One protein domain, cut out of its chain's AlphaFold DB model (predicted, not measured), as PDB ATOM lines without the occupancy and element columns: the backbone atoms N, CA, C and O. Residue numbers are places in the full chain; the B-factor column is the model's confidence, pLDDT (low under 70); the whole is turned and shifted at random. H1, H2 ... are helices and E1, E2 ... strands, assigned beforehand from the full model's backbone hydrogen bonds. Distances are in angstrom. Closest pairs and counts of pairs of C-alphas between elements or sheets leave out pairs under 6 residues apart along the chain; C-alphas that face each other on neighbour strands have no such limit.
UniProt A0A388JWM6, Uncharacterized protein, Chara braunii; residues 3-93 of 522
ATOM      1  N   LYS A   3     -41.722 -25.492   7.956       75.50
ATOM      2  CA  LYS A   3     -42.227 -26.386   6.896       75.50
ATOM      3  C   LYS A   3     -42.355 -27.867   7.260       75.50
ATOM      4  O   LYS A   3     -43.274 -28.519   6.783       75.50
ATOM      5  N   GLU A   4     -41.408 -28.428   8.009       82.69
ATOM      6  CA  GLU A   4     -41.567 -29.802   8.498       82.69
ATOM      7  C   GLU A   4     -42.635 -29.832   9.582       82.69
ATOM      8  O   GLU A   4     -43.508 -30.684   9.515       82.69
ATOM      9  N   ASP A   5     -42.636 -28.856  10.489       80.88
ATOM     10  CA  ASP A   5     -43.626 -28.741  11.565       80.88
ATOM     11  C   ASP A   5     -45.057 -28.639  10.997       80.88
ATOM     12  O   ASP A   5     -45.955 -29.331  11.464       80.88
ATOM     13  N   LEU A   6     -45.243 -27.892   9.900       82.31
ATOM     14  CA  LEU A   6     -46.455 -27.854   9.070       82.31
ATOM     15  C   LEU A   6     -46.880 -29.235   8.553       82.31
ATOM     16  O   LEU A   6     -48.041 -29.621   8.682       82.31
ATOM     17  N   ILE A   7     -45.945 -29.977   7.950       86.69
ATOM     18  CA  ILE A   7     -46.218 -31.318   7.422       86.69
ATOM     19  C   ILE A   7     -46.553 -32.272   8.577       86.69
ATOM     20  O   ILE A   7     -47.497 -33.042   8.451       86.69
ATOM     21  N   ARG A   8     -45.851 -32.192   9.717       89.56
ATOM     22  CA  ARG A   8     -46.127 -33.024  10.902       89.56
ATOM     23  C   ARG A   8     -47.482 -32.703  11.526       89.56
ATOM     24  O   ARG A   8     -48.237 -33.629  11.786       89.56
ATOM     25  N   ALA A   9     -47.831 -31.427  11.682       84.62
ATOM     26  CA  ALA A   9     -49.149 -31.012  12.161       84.62
ATOM     27  C   ALA A   9     -50.274 -31.508  11.235       84.62
ATOM     28  O   ALA A   9     -51.342 -31.904  11.704       84.62
ATOM     29  N   TYR A  10     -50.025 -31.552   9.921       86.56
ATOM     30  CA  TYR A  10     -50.965 -32.132   8.967       86.56
ATOM     31  C   TYR A  10     -51.057 -33.666   9.071       86.56
ATOM     32  O   TYR A  10     -52.171 -34.188   9.103       86.56
ATOM     33  N   GLU A  11     -49.927 -34.378   9.202       90.06
ATOM     34  CA  GLU A  11     -49.894 -35.827   9.482       90.06
ATOM     35  C   GLU A  11     -50.650 -36.176  10.777       90.06
ATOM     36  O   GLU A  11     -51.442 -37.117  10.806       90.06
ATOM     37  N   ASP A  12     -50.460 -35.394  11.839       88.81
ATOM     38  CA  ASP A  12     -51.113 -35.603  13.135       88.81
ATOM     39  C   ASP A  12     -52.624 -35.335  13.064       88.81
ATOM     40  O   ASP A  12     -53.428 -36.036  13.688       88.81
ATOM     41  N   GLY A  13     -53.036 -34.399  12.204       87.31
ATOM     42  CA  GLY A  13     -54.433 -34.192  11.838       87.31
ATOM     43  C   GLY A  13     -55.097 -35.416  11.194       87.31
ATOM     44  O   GLY A  13     -56.310 -35.580  11.348       87.31
ATOM     45  N   TRP A  14     -54.349 -36.297  10.517       90.88
ATOM     46  CA  TRP A  14     -54.899 -37.541   9.958       90.88
ATOM     47  C   TRP A  14     -55.263 -38.546  11.051       90.88
ATOM     48  O   TRP A  14     -56.327 -39.160  10.977       90.88
ATOM     49  N   THR A  15     -54.420 -38.666  12.080       83.94
ATOM     50  CA  THR A  15     -54.654 -39.534  13.245       83.94
ATOM     51  C   THR A  15     -55.877 -39.065  14.030       83.94
ATOM     52  O   THR A  15     -56.784 -39.852  14.293       83.94
ATOM     53  N   THR A  16     -55.963 -37.763  14.325       86.69
ATOM     54  CA  THR A  16     -57.106 -37.157  15.033       86.69
ATOM     55  C   THR A  16     -58.425 -37.359  14.284       86.69
ATOM     56  O   THR A  16     -59.450 -37.649  14.897       86.69
ATOM     57  N   LYS A  17     -58.404 -37.258  12.949       89.69
ATOM     58  CA  LYS A  17     -59.576 -37.477  12.084       89.69
ATOM     59  C   LYS A  17     -59.830 -38.950  11.732       89.69
ATOM     60  O   LYS A  17     -60.799 -39.223  11.032       89.69
ATOM     61  N   ARG A  18     -58.979 -39.881  12.186       90.44
ATOM     62  CA  ARG A  18     -59.013 -41.320  11.846       90.44
ATOM     63  C   ARG A  18     -59.072 -41.589  10.331       90.44
ATOM     64  O   ARG A  18     -59.759 -42.503   9.890       90.44
ATOM     65  N   LEU A  19     -58.357 -40.784   9.536       89.25
ATOM     66  CA  LEU A  19     -58.324 -40.919   8.068       89.25
ATOM     67  C   LEU A  19     -57.529 -42.144   7.595       89.25
ATOM     68  O   LEU A  19     -57.778 -42.644   6.505       89.25
ATOM     69  N   PHE A  20     -56.582 -42.610   8.411       92.50
ATOM     70  CA  PHE A  20     -55.755 -43.791   8.161       92.50
ATOM     71  C   PHE A  20     -55.637 -44.623   9.444       92.50
ATOM     72  O   PHE A  20     -55.951 -44.143  10.539       92.50
ATOM     73  N   GLN A  21     -55.157 -45.860   9.314       89.12
ATOM     74  CA  GLN A  21     -54.880 -46.742  10.452       89.12
ATOM     75  C   GLN A  21     -53.872 -46.095  11.433       89.12
ATOM     76  O   GLN A  21     -52.886 -45.516  10.966       89.12
ATOM     77  N   PRO A  22     -54.059 -46.198  12.767       84.44
ATOM     78  CA  PRO A  22     -53.136 -45.636  13.765       84.44
ATOM     79  C   PRO A  22     -51.674 -46.099  13.621       84.44
ATOM     80  O   PRO A  22     -50.747 -45.392  14.010       84.44
ATOM     81  N   GLU A  23     -51.459 -47.273  13.032       86.75
ATOM     82  CA  GLU A  23     -50.156 -47.893  12.782       86.75
ATOM     83  C   GLU A  23     -49.417 -47.280  11.571       86.75
ATOM     84  O   GLU A  23     -48.259 -47.621  11.296       86.75
ATOM     85  N   ALA A  24     -50.060 -46.371  10.828       88.12
ATOM     86  CA  ALA A  24     -49.503 -45.747   9.638       88.12
ATOM     87  C   ALA A  24     -48.280 -44.869   9.968       88.12
ATOM     88  O   ALA A  24     -48.361 -43.776  10.528       88.12
ATOM     89  N   LYS A  25     -47.094 -45.342   9.573       90.69
ATOM     90  CA  LYS A  25     -45.823 -44.658   9.851       90.69
ATOM     91  C   LYS A  25     -45.726 -43.328   9.086       90.69
ATOM     92  O   LYS A  25     -45.711 -43.339   7.855       90.69
ATOM     93  N   ARG A  26     -45.501 -42.219   9.810       93.19
ATOM     94  CA  ARG A  26     -45.187 -40.879   9.257       93.19
ATOM     95  C   ARG A  26     -44.155 -40.923   8.120       93.19
ATOM     96  O   ARG A  26     -43.149 -41.638   8.223       93.19
ATOM     97  N   GLY A  27     -44.360 -40.138   7.067       91.69
ATOM     98  CA  GLY A  27     -43.491 -40.034   5.897       91.69
ATOM     99  C   GLY A  27     -42.136 -39.366   6.160       91.69
ATOM    100  O   GLY A  27     -41.829 -38.885   7.258       91.69
ATOM    101  N   ARG A  28     -41.282 -39.360   5.132       91.31
ATOM    102  CA  ARG A  28     -39.994 -38.643   5.127       91.31
ATOM    103  C   ARG A  28     -40.164 -37.284   4.445       91.31
ATOM    104  O   ARG A  28     -40.735 -37.217   3.362       91.31
ATOM    105  N   VAL A  29     -39.630 -36.230   5.057       88.31
ATOM    106  CA  VAL A  29     -39.557 -34.878   4.481       88.31
ATOM    107  C   VAL A  29     -38.115 -34.617   4.044       88.31
ATOM    108  O   VAL A  29     -37.180 -34.963   4.765       88.31
ATOM    109  N   LYS A  30     -37.923 -34.011   2.871       84.12
ATOM    110  CA  LYS A  30     -36.629 -33.506   2.389       84.12
ATOM    111  C   LYS A  30     -36.807 -32.089   1.859       84.12
ATOM    112  O   LYS A  30     -37.680 -31.838   1.035       84.12
ATOM    113  N   PHE A  31     -35.977 -31.159   2.312       76.94
ATOM    114  CA  PHE A  31     -35.975 -29.800   1.776       76.94
ATOM    115  C   PHE A  31     -35.209 -29.765   0.454       76.94
ATOM    116  O   PHE A  31     -34.056 -30.186   0.400       76.94
ATOM    117  N   GLU A  32     -35.857 -29.268  -0.602       67.19
ATOM    118  CA  GLU A  32     -35.228 -29.065  -1.917       67.19
ATOM    119  C   GLU A  32     -34.896 -27.581  -2.160       67.19
ATOM    120  O   GLU A  32     -34.054 -27.264  -2.992       67.19
ATOM    121  N   GLY A  33     -35.519 -26.654  -1.419       63.97
ATOM    122  CA  GLY A  33     -35.182 -25.233  -1.489       63.97
ATOM    123  C   GLY A  33     -35.972 -24.347  -0.524       63.97
ATOM    124  O   GLY A  33     -36.825 -24.811   0.240       63.97
ATOM    125  N   GLN A  34     -35.719 -23.035  -0.593       57.66
ATOM    126  CA  GLN A  34     -36.298 -22.042   0.322       57.66
ATOM    127  C   GLN A  34     -37.832 -22.070   0.345       57.66
ATOM    128  O   GLN A  34     -38.402 -21.989   1.428       57.66
ATOM    129  N   ASN A  35     -38.494 -22.374  -0.784       59.84
ATOM    130  CA  ASN A  35     -39.958 -22.523  -0.891       59.84
ATOM    131  C   ASN A  35     -40.440 -23.952  -1.240       59.84
ATOM    132  O   ASN A  35     -41.631 -24.212  -1.169       59.84
ATOM    133  N   VAL A  36     -39.545 -24.929  -1.463       68.12
ATOM    134  CA  VAL A  36     -39.914 -26.300  -1.892       68.12
ATOM    135  C   VAL A  36     -39.497 -27.369  -0.874       68.12
ATOM    136  O   VAL A  36     -38.365 -27.369  -0.382       68.12
ATOM    137  N   ALA A  37     -40.400 -28.303  -0.573       75.06
ATOM    138  CA  ALA A  37     -40.121 -29.513   0.199       75.06
ATOM    139  C   ALA A  37     -40.716 -30.740  -0.509       75.06
ATOM    140  O   ALA A  37     -41.842 -30.696  -0.994       75.06
ATOM    141  N   SER A  38     -39.955 -31.830  -0.550       81.50
ATOM    142  CA  SER A  38     -40.397 -33.142  -1.019       81.50
ATOM    143  C   SER A  38     -40.911 -33.962   0.161       81.50
ATOM    144  O   SER A  38     -40.196 -34.133   1.150       81.50
ATOM    145  N   TYR A  39     -42.116 -34.516   0.041       86.12
ATOM    146  CA  TYR A  39     -42.670 -35.484   0.990       86.12
ATOM    147  C   TYR A  39     -42.722 -36.877   0.355       86.12
ATOM    148  O   TYR A  39     -43.129 -37.036  -0.795       86.12
ATOM    149  N   VAL A  40     -42.307 -37.895   1.109       87.31
ATOM    150  CA  VAL A  40     -42.350 -39.305   0.708       87.31
ATOM    151  C   VAL A  40     -43.159 -40.075   1.748       87.31
ATOM    152  O   VAL A  40     -42.664 -40.381   2.837       87.31
ATOM    153  N   ALA A  41     -44.410 -40.385   1.407       90.69
ATOM    154  CA  ALA A  41     -45.276 -41.243   2.209       90.69
ATOM    155  C   ALA A  41     -44.664 -42.648   2.366       90.69
ATOM    156  O   ALA A  41     -44.064 -43.176   1.431       90.69
ATOM    157  N   LYS A  42     -44.839 -43.275   3.538       90.69
ATOM    158  CA  LYS A  42     -44.439 -44.680   3.763       90.69
ATOM    159  C   LYS A  42     -45.543 -45.693   3.447       90.69
ATOM    160  O   LYS A  42     -45.233 -46.866   3.280       90.69
ATOM    161  N   SER A  43     -46.803 -45.259   3.378       92.56
ATOM    162  CA  SER A  43     -47.935 -46.089   2.950       92.56
ATOM    163  C   SER A  43     -48.353 -45.729   1.525       92.56
ATOM    164  O   SER A  43     -48.442 -44.546   1.182       92.56
ATOM    165  N   LYS A  44     -48.649 -46.753   0.716       91.06
ATOM    166  CA  LYS A  44     -49.207 -46.604  -0.637       91.06
ATOM    167  C   LYS A  44     -50.580 -45.925  -0.601       91.06
ATOM    168  O   LYS A  44     -50.854 -45.093  -1.451       91.06
ATOM    169  N   GLU A  45     -51.390 -46.227   0.411       93.38
ATOM    170  CA  GLU A  45     -52.713 -45.632   0.629       93.38
ATOM    171  C   GLU A  45     -52.620 -44.110   0.815       93.38
ATOM    172  O   GLU A  45     -53.228 -43.355   0.061       93.38
ATOM    173  N   ILE A  46     -51.755 -43.657   1.734       92.88
ATOM    174  CA  ILE A  46     -51.486 -42.229   1.973       92.88
ATOM    175  C   ILE A  46     -50.954 -41.556   0.701       92.88
ATOM    176  O   ILE A  46     -51.376 -40.452   0.366       92.88
ATOM    177  N   ALA A  47     -50.045 -42.209  -0.034       90.69
ATOM    178  CA  ALA A  47     -49.517 -41.669  -1.288       90.69
ATOM    179  C   ALA A  47     -50.625 -41.456  -2.336       90.69
ATOM    180  O   ALA A  47     -50.709 -40.384  -2.934       90.69
ATOM    181  N   THR A  48     -51.488 -42.457  -2.536       92.44
ATOM    182  CA  THR A  48     -52.615 -42.388  -3.473       92.44
ATOM    183  C   THR A  48     -53.626 -41.324  -3.051       92.44
ATOM    184  O   THR A  48     -54.042 -40.527  -3.890       92.44
ATOM    185  N   TRP A  49     -53.963 -41.249  -1.761       93.25
ATOM    186  CA  TRP A  49     -54.886 -40.249  -1.225       93.25
ATOM    187  C   TRP A  49     -54.370 -38.816  -1.417       93.25
ATOM    188  O   TRP A  49     -55.103 -37.965  -1.915       93.25
ATOM    189  N   LEU A  50     -53.093 -38.547  -1.117       91.06
ATOM    190  CA  LEU A  50     -52.496 -37.220  -1.327       91.06
ATOM    191  C   LEU A  50     -52.526 -36.805  -2.805       91.06
ATOM    192  O   LEU A  50     -52.892 -35.675  -3.114       91.06
ATOM    193  N   ILE A  51     -52.207 -37.720  -3.726       90.50
ATOM    194  CA  ILE A  51     -52.286 -37.457  -5.173       90.50
ATOM    195  C   ILE A  51     -53.734 -37.158  -5.604       90.50
ATOM    196  O   ILE A  51     -53.951 -36.277  -6.436       90.50
ATOM    197  N   GLN A  52     -54.730 -37.834  -5.021       93.38
ATOM    198  CA  GLN A  52     -56.150 -37.563  -5.283       93.38
ATOM    199  C   GLN A  52     -56.612 -36.197  -4.757       93.38
ATOM    200  O   GLN A  52     -57.446 -35.569  -5.409       93.38
ATOM    201  N   GLN A  53     -56.071 -35.711  -3.632       91.50
ATOM    202  CA  GLN A  53     -56.393 -34.373  -3.115       91.50
ATOM    203  C   GLN A  53     -55.943 -33.250  -4.066       91.50
ATOM    204  O   GLN A  53     -56.604 -32.218  -4.121       91.50
ATOM    205  N   LYS A  54     -54.867 -33.461  -4.848       91.00
ATOM    206  CA  LYS A  54     -54.212 -32.509  -5.780       91.00
ATOM    207  C   LYS A  54     -53.647 -31.238  -5.139       91.00
ATOM    208  O   LYS A  54     -52.482 -30.919  -5.355       91.00
ATOM    209  N   GLU A  55     -54.449 -30.512  -4.371       90.06
ATOM    210  CA  GLU A  55     -54.088 -29.268  -3.702       90.06
ATOM    211  C   GLU A  55     -54.788 -29.171  -2.343       90.06
ATOM    212  O   GLU A  55     -55.910 -29.635  -2.157       90.06
ATOM    213  N   LEU A  56     -54.108 -28.563  -1.378       86.94
ATOM    214  CA  LEU A  56     -54.581 -28.374  -0.018       86.94
ATOM    215  C   LEU A  56     -54.181 -26.990   0.481       86.94
ATOM    216  O   LEU A  56     -53.027 -26.587   0.365       86.94
ATOM    217  N   LYS A  57     -55.120 -26.306   1.128       87.00
ATOM    218  CA  LYS A  57     -54.882 -25.041   1.822       87.00
ATOM    219  C   LYS A  57     -54.702 -25.292   3.318       87.00
ATOM    220  O   LYS A  57     -55.642 -25.701   3.998       87.00
ATOM    221  N   ILE A  58     -53.493 -25.063   3.831       82.06
ATOM    222  CA  ILE A  58     -53.172 -25.170   5.259       82.06
ATOM    223  C   ILE A  58     -53.168 -23.767   5.865       82.06
ATOM    224  O   ILE A  58     -52.374 -22.917   5.470       82.06
ATOM    225  N   LYS A  59     -54.039 -23.527   6.848       79.94
ATOM    226  CA  LYS A  59     -54.049 -22.285   7.629       79.94
ATOM    227  C   LYS A  59     -53.163 -22.457   8.856       79.94
ATOM    228  O   LYS A  59     -53.399 -23.369   9.644       79.94
ATOM    229  N   ILE A  60     -52.164 -21.590   9.009       75.00
ATOM    230  CA  ILE A  60     -51.422 -21.451  10.267       75.00
ATOM    231  C   ILE A  60     -52.096 -20.357  11.095       75.00
ATOM    232  O   ILE A  60     -52.601 -19.373  10.551       75.00
ATOM    233  N   GLU A  61     -52.100 -20.539  12.410       71.12
ATOM    234  CA  GLU A  61     -52.496 -19.525  13.384       71.12
ATOM    235  C   GLU A  61     -51.729 -18.210  13.117       71.12
ATOM    236  O   GLU A  61     -50.500 -18.200  13.075       71.12
ATOM    237  N   GLY A  62     -52.453 -17.116  12.836       65.69
ATOM    238  CA  GLY A  62     -51.867 -15.860  12.332       65.69
ATOM    239  C   GLY A  62     -52.105 -15.549  10.841       65.69
ATOM    240  O   GLY A  62     -51.226 -15.005  10.175       65.69
ATOM    241  N   TYR A  63     -53.295 -15.860  10.313       58.59
ATOM    242  CA  TYR A  63     -53.845 -15.400   9.017       58.59
ATOM    243  C   TYR A  63     -53.169 -15.856   7.708       58.59
ATOM    244  O   TYR A  63     -53.760 -15.655   6.646       58.59
ATOM    245  N   LYS A  64     -51.995 -16.501   7.719       74.31
ATOM    246  CA  LYS A  64     -51.365 -16.996   6.479       74.31
ATOM    247  C   LYS A  64     -51.899 -18.377   6.074       74.31
ATOM    248  O   LYS A  64     -51.693 -19.378   6.764       74.31
ATOM    249  N   GLU A  65     -52.576 -18.420   4.926       81.62
ATOM    250  CA  GLU A  65     -52.984 -19.644   4.229       81.62
ATOM    251  C   GLU A  65     -51.891 -20.066   3.236       81.62
ATOM    252  O   GLU A  65     -51.464 -19.277   2.396       81.62
ATOM    253  N   TYR A  66     -51.441 -21.316   3.326       77.94
ATOM    254  CA  TYR A  66     -50.417 -21.897   2.461       77.94
ATOM    255  C   TYR A  66     -51.057 -22.924   1.529       77.94
ATOM    256  O   TYR A  66     -51.619 -23.914   2.002       77.94
ATOM    257  N   SER A  67     -50.943 -22.723   0.213       80.19
ATOM    258  CA  SER A  67     -51.253 -23.774  -0.763       80.19
ATOM    259  C   SER A  67     -50.124 -24.808  -0.804       80.19
ATOM    260  O   SER A  67     -48.940 -24.473  -0.892       80.19
ATOM    261  N   VAL A  68     -50.505 -26.080  -0.736       81.12
ATOM    262  CA  VAL A  68     -49.646 -27.250  -0.894       81.12
ATOM    263  C   VAL A  68     -50.216 -28.077  -2.039       81.12
ATOM    264  O   VAL A  68     -51.317 -28.607  -1.924       81.12
ATOM    265  N   SER A  69     -49.466 -28.217  -3.134       82.38
ATOM    266  CA  SER A  69     -49.843 -29.110  -4.235       82.38
ATOM    267  C   SER A  69     -49.167 -30.474  -4.106       82.38
ATOM    268  O   SER A  69     -47.971 -30.586  -3.830       82.38
ATOM    269  N   PHE A  70     -49.945 -31.528  -4.332       84.62
ATOM    270  CA  PHE A  70     -49.504 -32.915  -4.340       84.62
ATOM    271  C   PHE A  70     -49.460 -33.408  -5.783       84.62
ATOM    272  O   PHE A  70     -50.485 -33.523  -6.455       84.62
ATOM    273  N   LYS A  71     -48.255 -33.704  -6.270       81.75
ATOM    274  CA  LYS A  71     -48.029 -34.237  -7.616       81.75
ATOM    275  C   LYS A  71     -47.447 -35.650  -7.516       81.75
ATOM    276  O   LYS A  71     -46.640 -35.895  -6.613       81.75
ATOM    277  N   PRO A  72     -47.822 -36.583  -8.411       82.38
ATOM    278  CA  PRO A  72     -47.166 -37.881  -8.479       82.38
ATOM    279  C   PRO A  72     -45.666 -37.688  -8.733       82.38
ATOM    280  O   PRO A  72     -45.254 -36.795  -9.477       82.38
ATOM    281  N   ARG A  73     -44.832 -38.528  -8.110       78.12
ATOM    282  CA  ARG A  73     -43.392 -38.521  -8.375       78.12
ATOM    283  C   ARG A  73     -43.159 -39.068  -9.780       78.12
ATOM    284  O   ARG A  73     -43.211 -40.277  -9.980       78.12
ATOM    285  N   LEU A  74     -42.876 -38.168 -10.712       77.94
ATOM    286  CA  LEU A  74     -42.530 -38.515 -12.085       77.94
ATOM    287  C   LEU A  74     -41.292 -39.439 -12.115       77.94
ATOM    288  O   LEU A  74     -40.366 -39.252 -11.308       77.94
ATOM    289  N   PRO A  75     -41.235 -40.425 -13.026       80.31
ATOM    290  CA  PRO A  75     -40.030 -41.205 -13.262       80.31
ATOM    291  C   PRO A  75     -38.875 -40.307 -13.734       80.31
ATOM    292  O   PRO A  75     -39.067 -39.186 -14.209       80.31
ATOM    293  N   LYS A  76     -37.639 -40.806 -13.599       67.81
ATOM    294  CA  LYS A  76     -36.410 -40.029 -13.860       67.81
ATOM    295  C   LYS A  76     -36.396 -39.395 -15.261       67.81
ATOM    296  O   LYS A  76     -35.943 -38.262 -15.391       67.81
ATOM    297  N   HIS A  77     -36.923 -40.099 -16.268       74.31
ATOM    298  CA  HIS A  77     -36.981 -39.627 -17.652       74.31
ATOM    299  C   HIS A  77     -38.012 -38.497 -17.851       74.31
ATOM    300  O   HIS A  77     -37.659 -37.455 -18.392       74.31
ATOM    301  N   GLU A  78     -39.237 -38.621 -17.328       78.25
ATOM    302  CA  GLU A  78     -40.250 -37.549 -17.380       78.25
ATOM    303  C   GLU A  78     -39.794 -36.282 -16.641       78.25
ATOM    304  O   GLU A  78     -39.970 -35.178 -17.151       78.25
ATOM    305  N   MET A  79     -39.131 -36.415 -15.482       71.50
ATOM    306  CA  MET A  79     -38.519 -35.255 -14.812       71.50
ATOM    307  C   MET A  79     -37.458 -34.565 -15.676       71.50
ATOM    308  O   MET A  79     -37.276 -33.355 -15.560       71.50
ATOM    309  N   GLN A  80     -36.730 -35.315 -16.505       68.25
ATOM    310  CA  GLN A  80     -35.726 -34.761 -17.408       68.25
ATOM    311  C   GLN A  80     -36.387 -34.045 -18.593       68.25
ATOM    312  O   GLN A  80     -35.989 -32.928 -18.906       68.25
ATOM    313  N   VAL A  81     -37.446 -34.620 -19.176       75.12
ATOM    314  CA  VAL A  81     -38.247 -33.983 -20.238       75.12
ATOM    315  C   VAL A  81     -38.898 -32.687 -19.751       75.12
ATOM    316  O   VAL A  81     -38.723 -31.655 -20.395       75.12
ATOM    317  N   LEU A  82     -39.558 -32.688 -18.587       72.12
ATOM    318  CA  LEU A  82     -40.143 -31.459 -18.039       72.12
ATOM    319  C   LEU A  82     -39.087 -30.398 -17.722       72.12
ATOM    320  O   LEU A  82     -39.336 -29.223 -17.952       72.12
ATOM    321  N   ARG A  83     -37.897 -30.784 -17.242       67.94
ATOM    322  CA  ARG A  83     -36.798 -29.823 -17.048       67.94
ATOM    323  C   ARG A  83     -36.341 -29.198 -18.362       67.94
ATOM    324  O   ARG A  83     -36.036 -28.014 -18.356       67.94
ATOM    325  N   MET A  84     -36.309 -29.950 -19.463       68.12
ATOM    326  CA  MET A  84     -35.990 -29.394 -20.785       68.12
ATOM    327  C   MET A  84     -37.084 -28.418 -21.255       68.12
ATOM    328  O   MET A  84     -36.763 -27.296 -21.624       68.12
ATOM    329  N   GLN A  85     -38.364 -28.774 -21.114       70.19
ATOM    330  CA  GLN A  85     -39.492 -27.898 -21.479       70.19
ATOM    331  C   GLN A  85     -39.601 -26.638 -20.598       70.19
ATOM    332  O   GLN A  85     -39.887 -25.546 -21.093       70.19
ATOM    333  N   GLU A  86     -39.344 -26.744 -19.289       62.12
ATOM    334  CA  GLU A  86     -39.244 -25.572 -18.408       62.12
ATOM    335  C   GLU A  86     -38.056 -24.682 -18.795       62.12
ATOM    336  O   GLU A  86     -38.168 -23.466 -18.716       62.12
ATOM    337  N   VAL A  87     -36.941 -25.260 -19.251       54.28
ATOM    338  CA  VAL A  87     -35.761 -24.516 -19.723       54.28
ATOM    339  C   VAL A  87     -36.010 -23.801 -21.060       54.28
ATOM    340  O   VAL A  87     -35.488 -22.705 -21.261       54.28
ATOM    341  N   GLU A  88     -36.828 -24.372 -21.947       59.09
ATOM    342  CA  GLU A  88     -37.261 -23.736 -23.203       59.09
ATOM    343  C   GLU A  88     -38.230 -22.567 -22.968       59.09
ATOM    344  O   GLU A  88     -38.158 -21.551 -23.656       59.09
ATOM    345  N   THR A  89     -39.125 -22.694 -21.984       50.19
ATOM    346  CA  THR A  89     -40.210 -21.725 -21.735       50.19
ATOM    347  C   THR A  89     -39.897 -20.687 -20.657       50.19
ATOM    348  O   THR A  89     -40.530 -19.631 -20.622       50.19
ATOM    349  N   ARG A  90     -38.937 -20.951 -19.761       49.41
ATOM    350  CA  ARG A  90     -38.602 -20.086 -18.619       49.41
ATOM    351  C   ARG A  90     -37.092 -19.943 -18.459       49.41
ATOM    352  O   ARG A  90     -36.408 -20.825 -17.940       49.41
ATOM    353  N   PHE A  91     -36.578 -18.767 -18.806       41.94
ATOM    354  CA  PHE A  91     -35.240 -18.351 -18.394       41.94
ATOM    355  C   PHE A  91     -35.292 -17.603 -17.058       41.94
ATOM    356  O   PHE A  91     -36.325 -17.086 -16.636       41.94
ATOM    357  N   TRP A  92     -34.139 -17.500 -16.406       48.31
ATOM    358  CA  TRP A  92     -33.966 -16.738 -15.175       48.31
ATOM    359  C   TRP A  92     -32.828 -15.715 -15.364       48.31
ATOM    360  O   TRP A  92     -31.999 -15.884 -16.264       48.31
ATOM    361  N   ILE A  93     -32.761 -14.676 -14.521       48.22
ATOM    362  CA  ILE A  93     -31.645 -13.697 -14.462       48.22
ATOM    363  C   ILE A  93     -31.145 -13.600 -13.014       48.22
ATOM    364  O   ILE A  93     -31.994 -13.351 -12.178       48.22
TER     365      ILE A  93
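What this domain is: This is residues 3 to 93 of the 522 residues of an uncharacterized protein of Chara braunii (UniProt A0A388JWM6). Two separate two-stranded hairpins, E3-E4 and E1-E2, make a loosely built body together with H1, which comes near both hairpins, and H2, which comes between them along the chain. From this body an arm sticks out, residues 75 to 81 and 83 to 93, with most of H3 in it. The printed part has 91 residues with three named helices and four named strands, in the order H1 E1 E2 H2 E3 E4 H3; each sheet has two antiparallel strands, and the class is mixed, helices and strands. The whole is loose, with a radius of gyration of the C-alphas of 15.4 A, and spans 45 by 33 by 20 A.

Where its parts are: Find C-alpha 55 at (-54.088, -29.268, -3.702); there E3 begins, residues 55 to 59, 13.3 A long. E4, residues 65 to 69, runs back over 13.1 A. Before them look for H2, residues 44 to 53, 14.4 A from first to last C-alpha. E1, residues 28 to 31, and E2, residues 37 to 40, measure 10.3 A and 10.1 A. H1, residues 3 to 16, starts at C-alpha 3, (-42.227, -26.386, 6.896), and runs 20.1 A. H3, residues 76 to 89, runs 20.3 A to C-alpha 89 at (-40.210, -21.725, -21.735).

How they stand to each other: Start at the hairpin E3 and E4, antiparallel at 156 degrees, where N 56 and O 68 are within hydrogen-bond range at 2.8 A. H1 and E3 are near each other, with 5 pairs of C-alphas within 10 A. H2 and E4 are only just apart, their closest C-alphas at 8.5 A. Look next at the hairpin E1 and E2, antiparallel at 161 degrees, with N 30 and O 38 within hydrogen-bond range at 2.9 A. The closest C-alphas of H1 and E1, those of Glu 4 and Val 29, are 6.8 A apart. The closest of E2 and H2, those of Val 40 and Ala 47, are 7.8 A apart. E2 is apart from both E3 and E4, and H3 touches no helix. In H2 and H3 every O i to N i+4 pair is within hydrogen-bond range; in H1, 9 of 10 are.

The domain as a whole: The farthest C-alphas, those of Pro 22 and Ile 93, are 47.7 A apart. The body without the free stretches spans 35 by 31 by 20 A. The printed part has no cut, and the link from H1 to E1 is long, with 11 residues. The mean pLDDT of the printed part is 79.6; look for low values at residues 32 to 36 and 86 to 93, among them, and in H3, whose mean is 67.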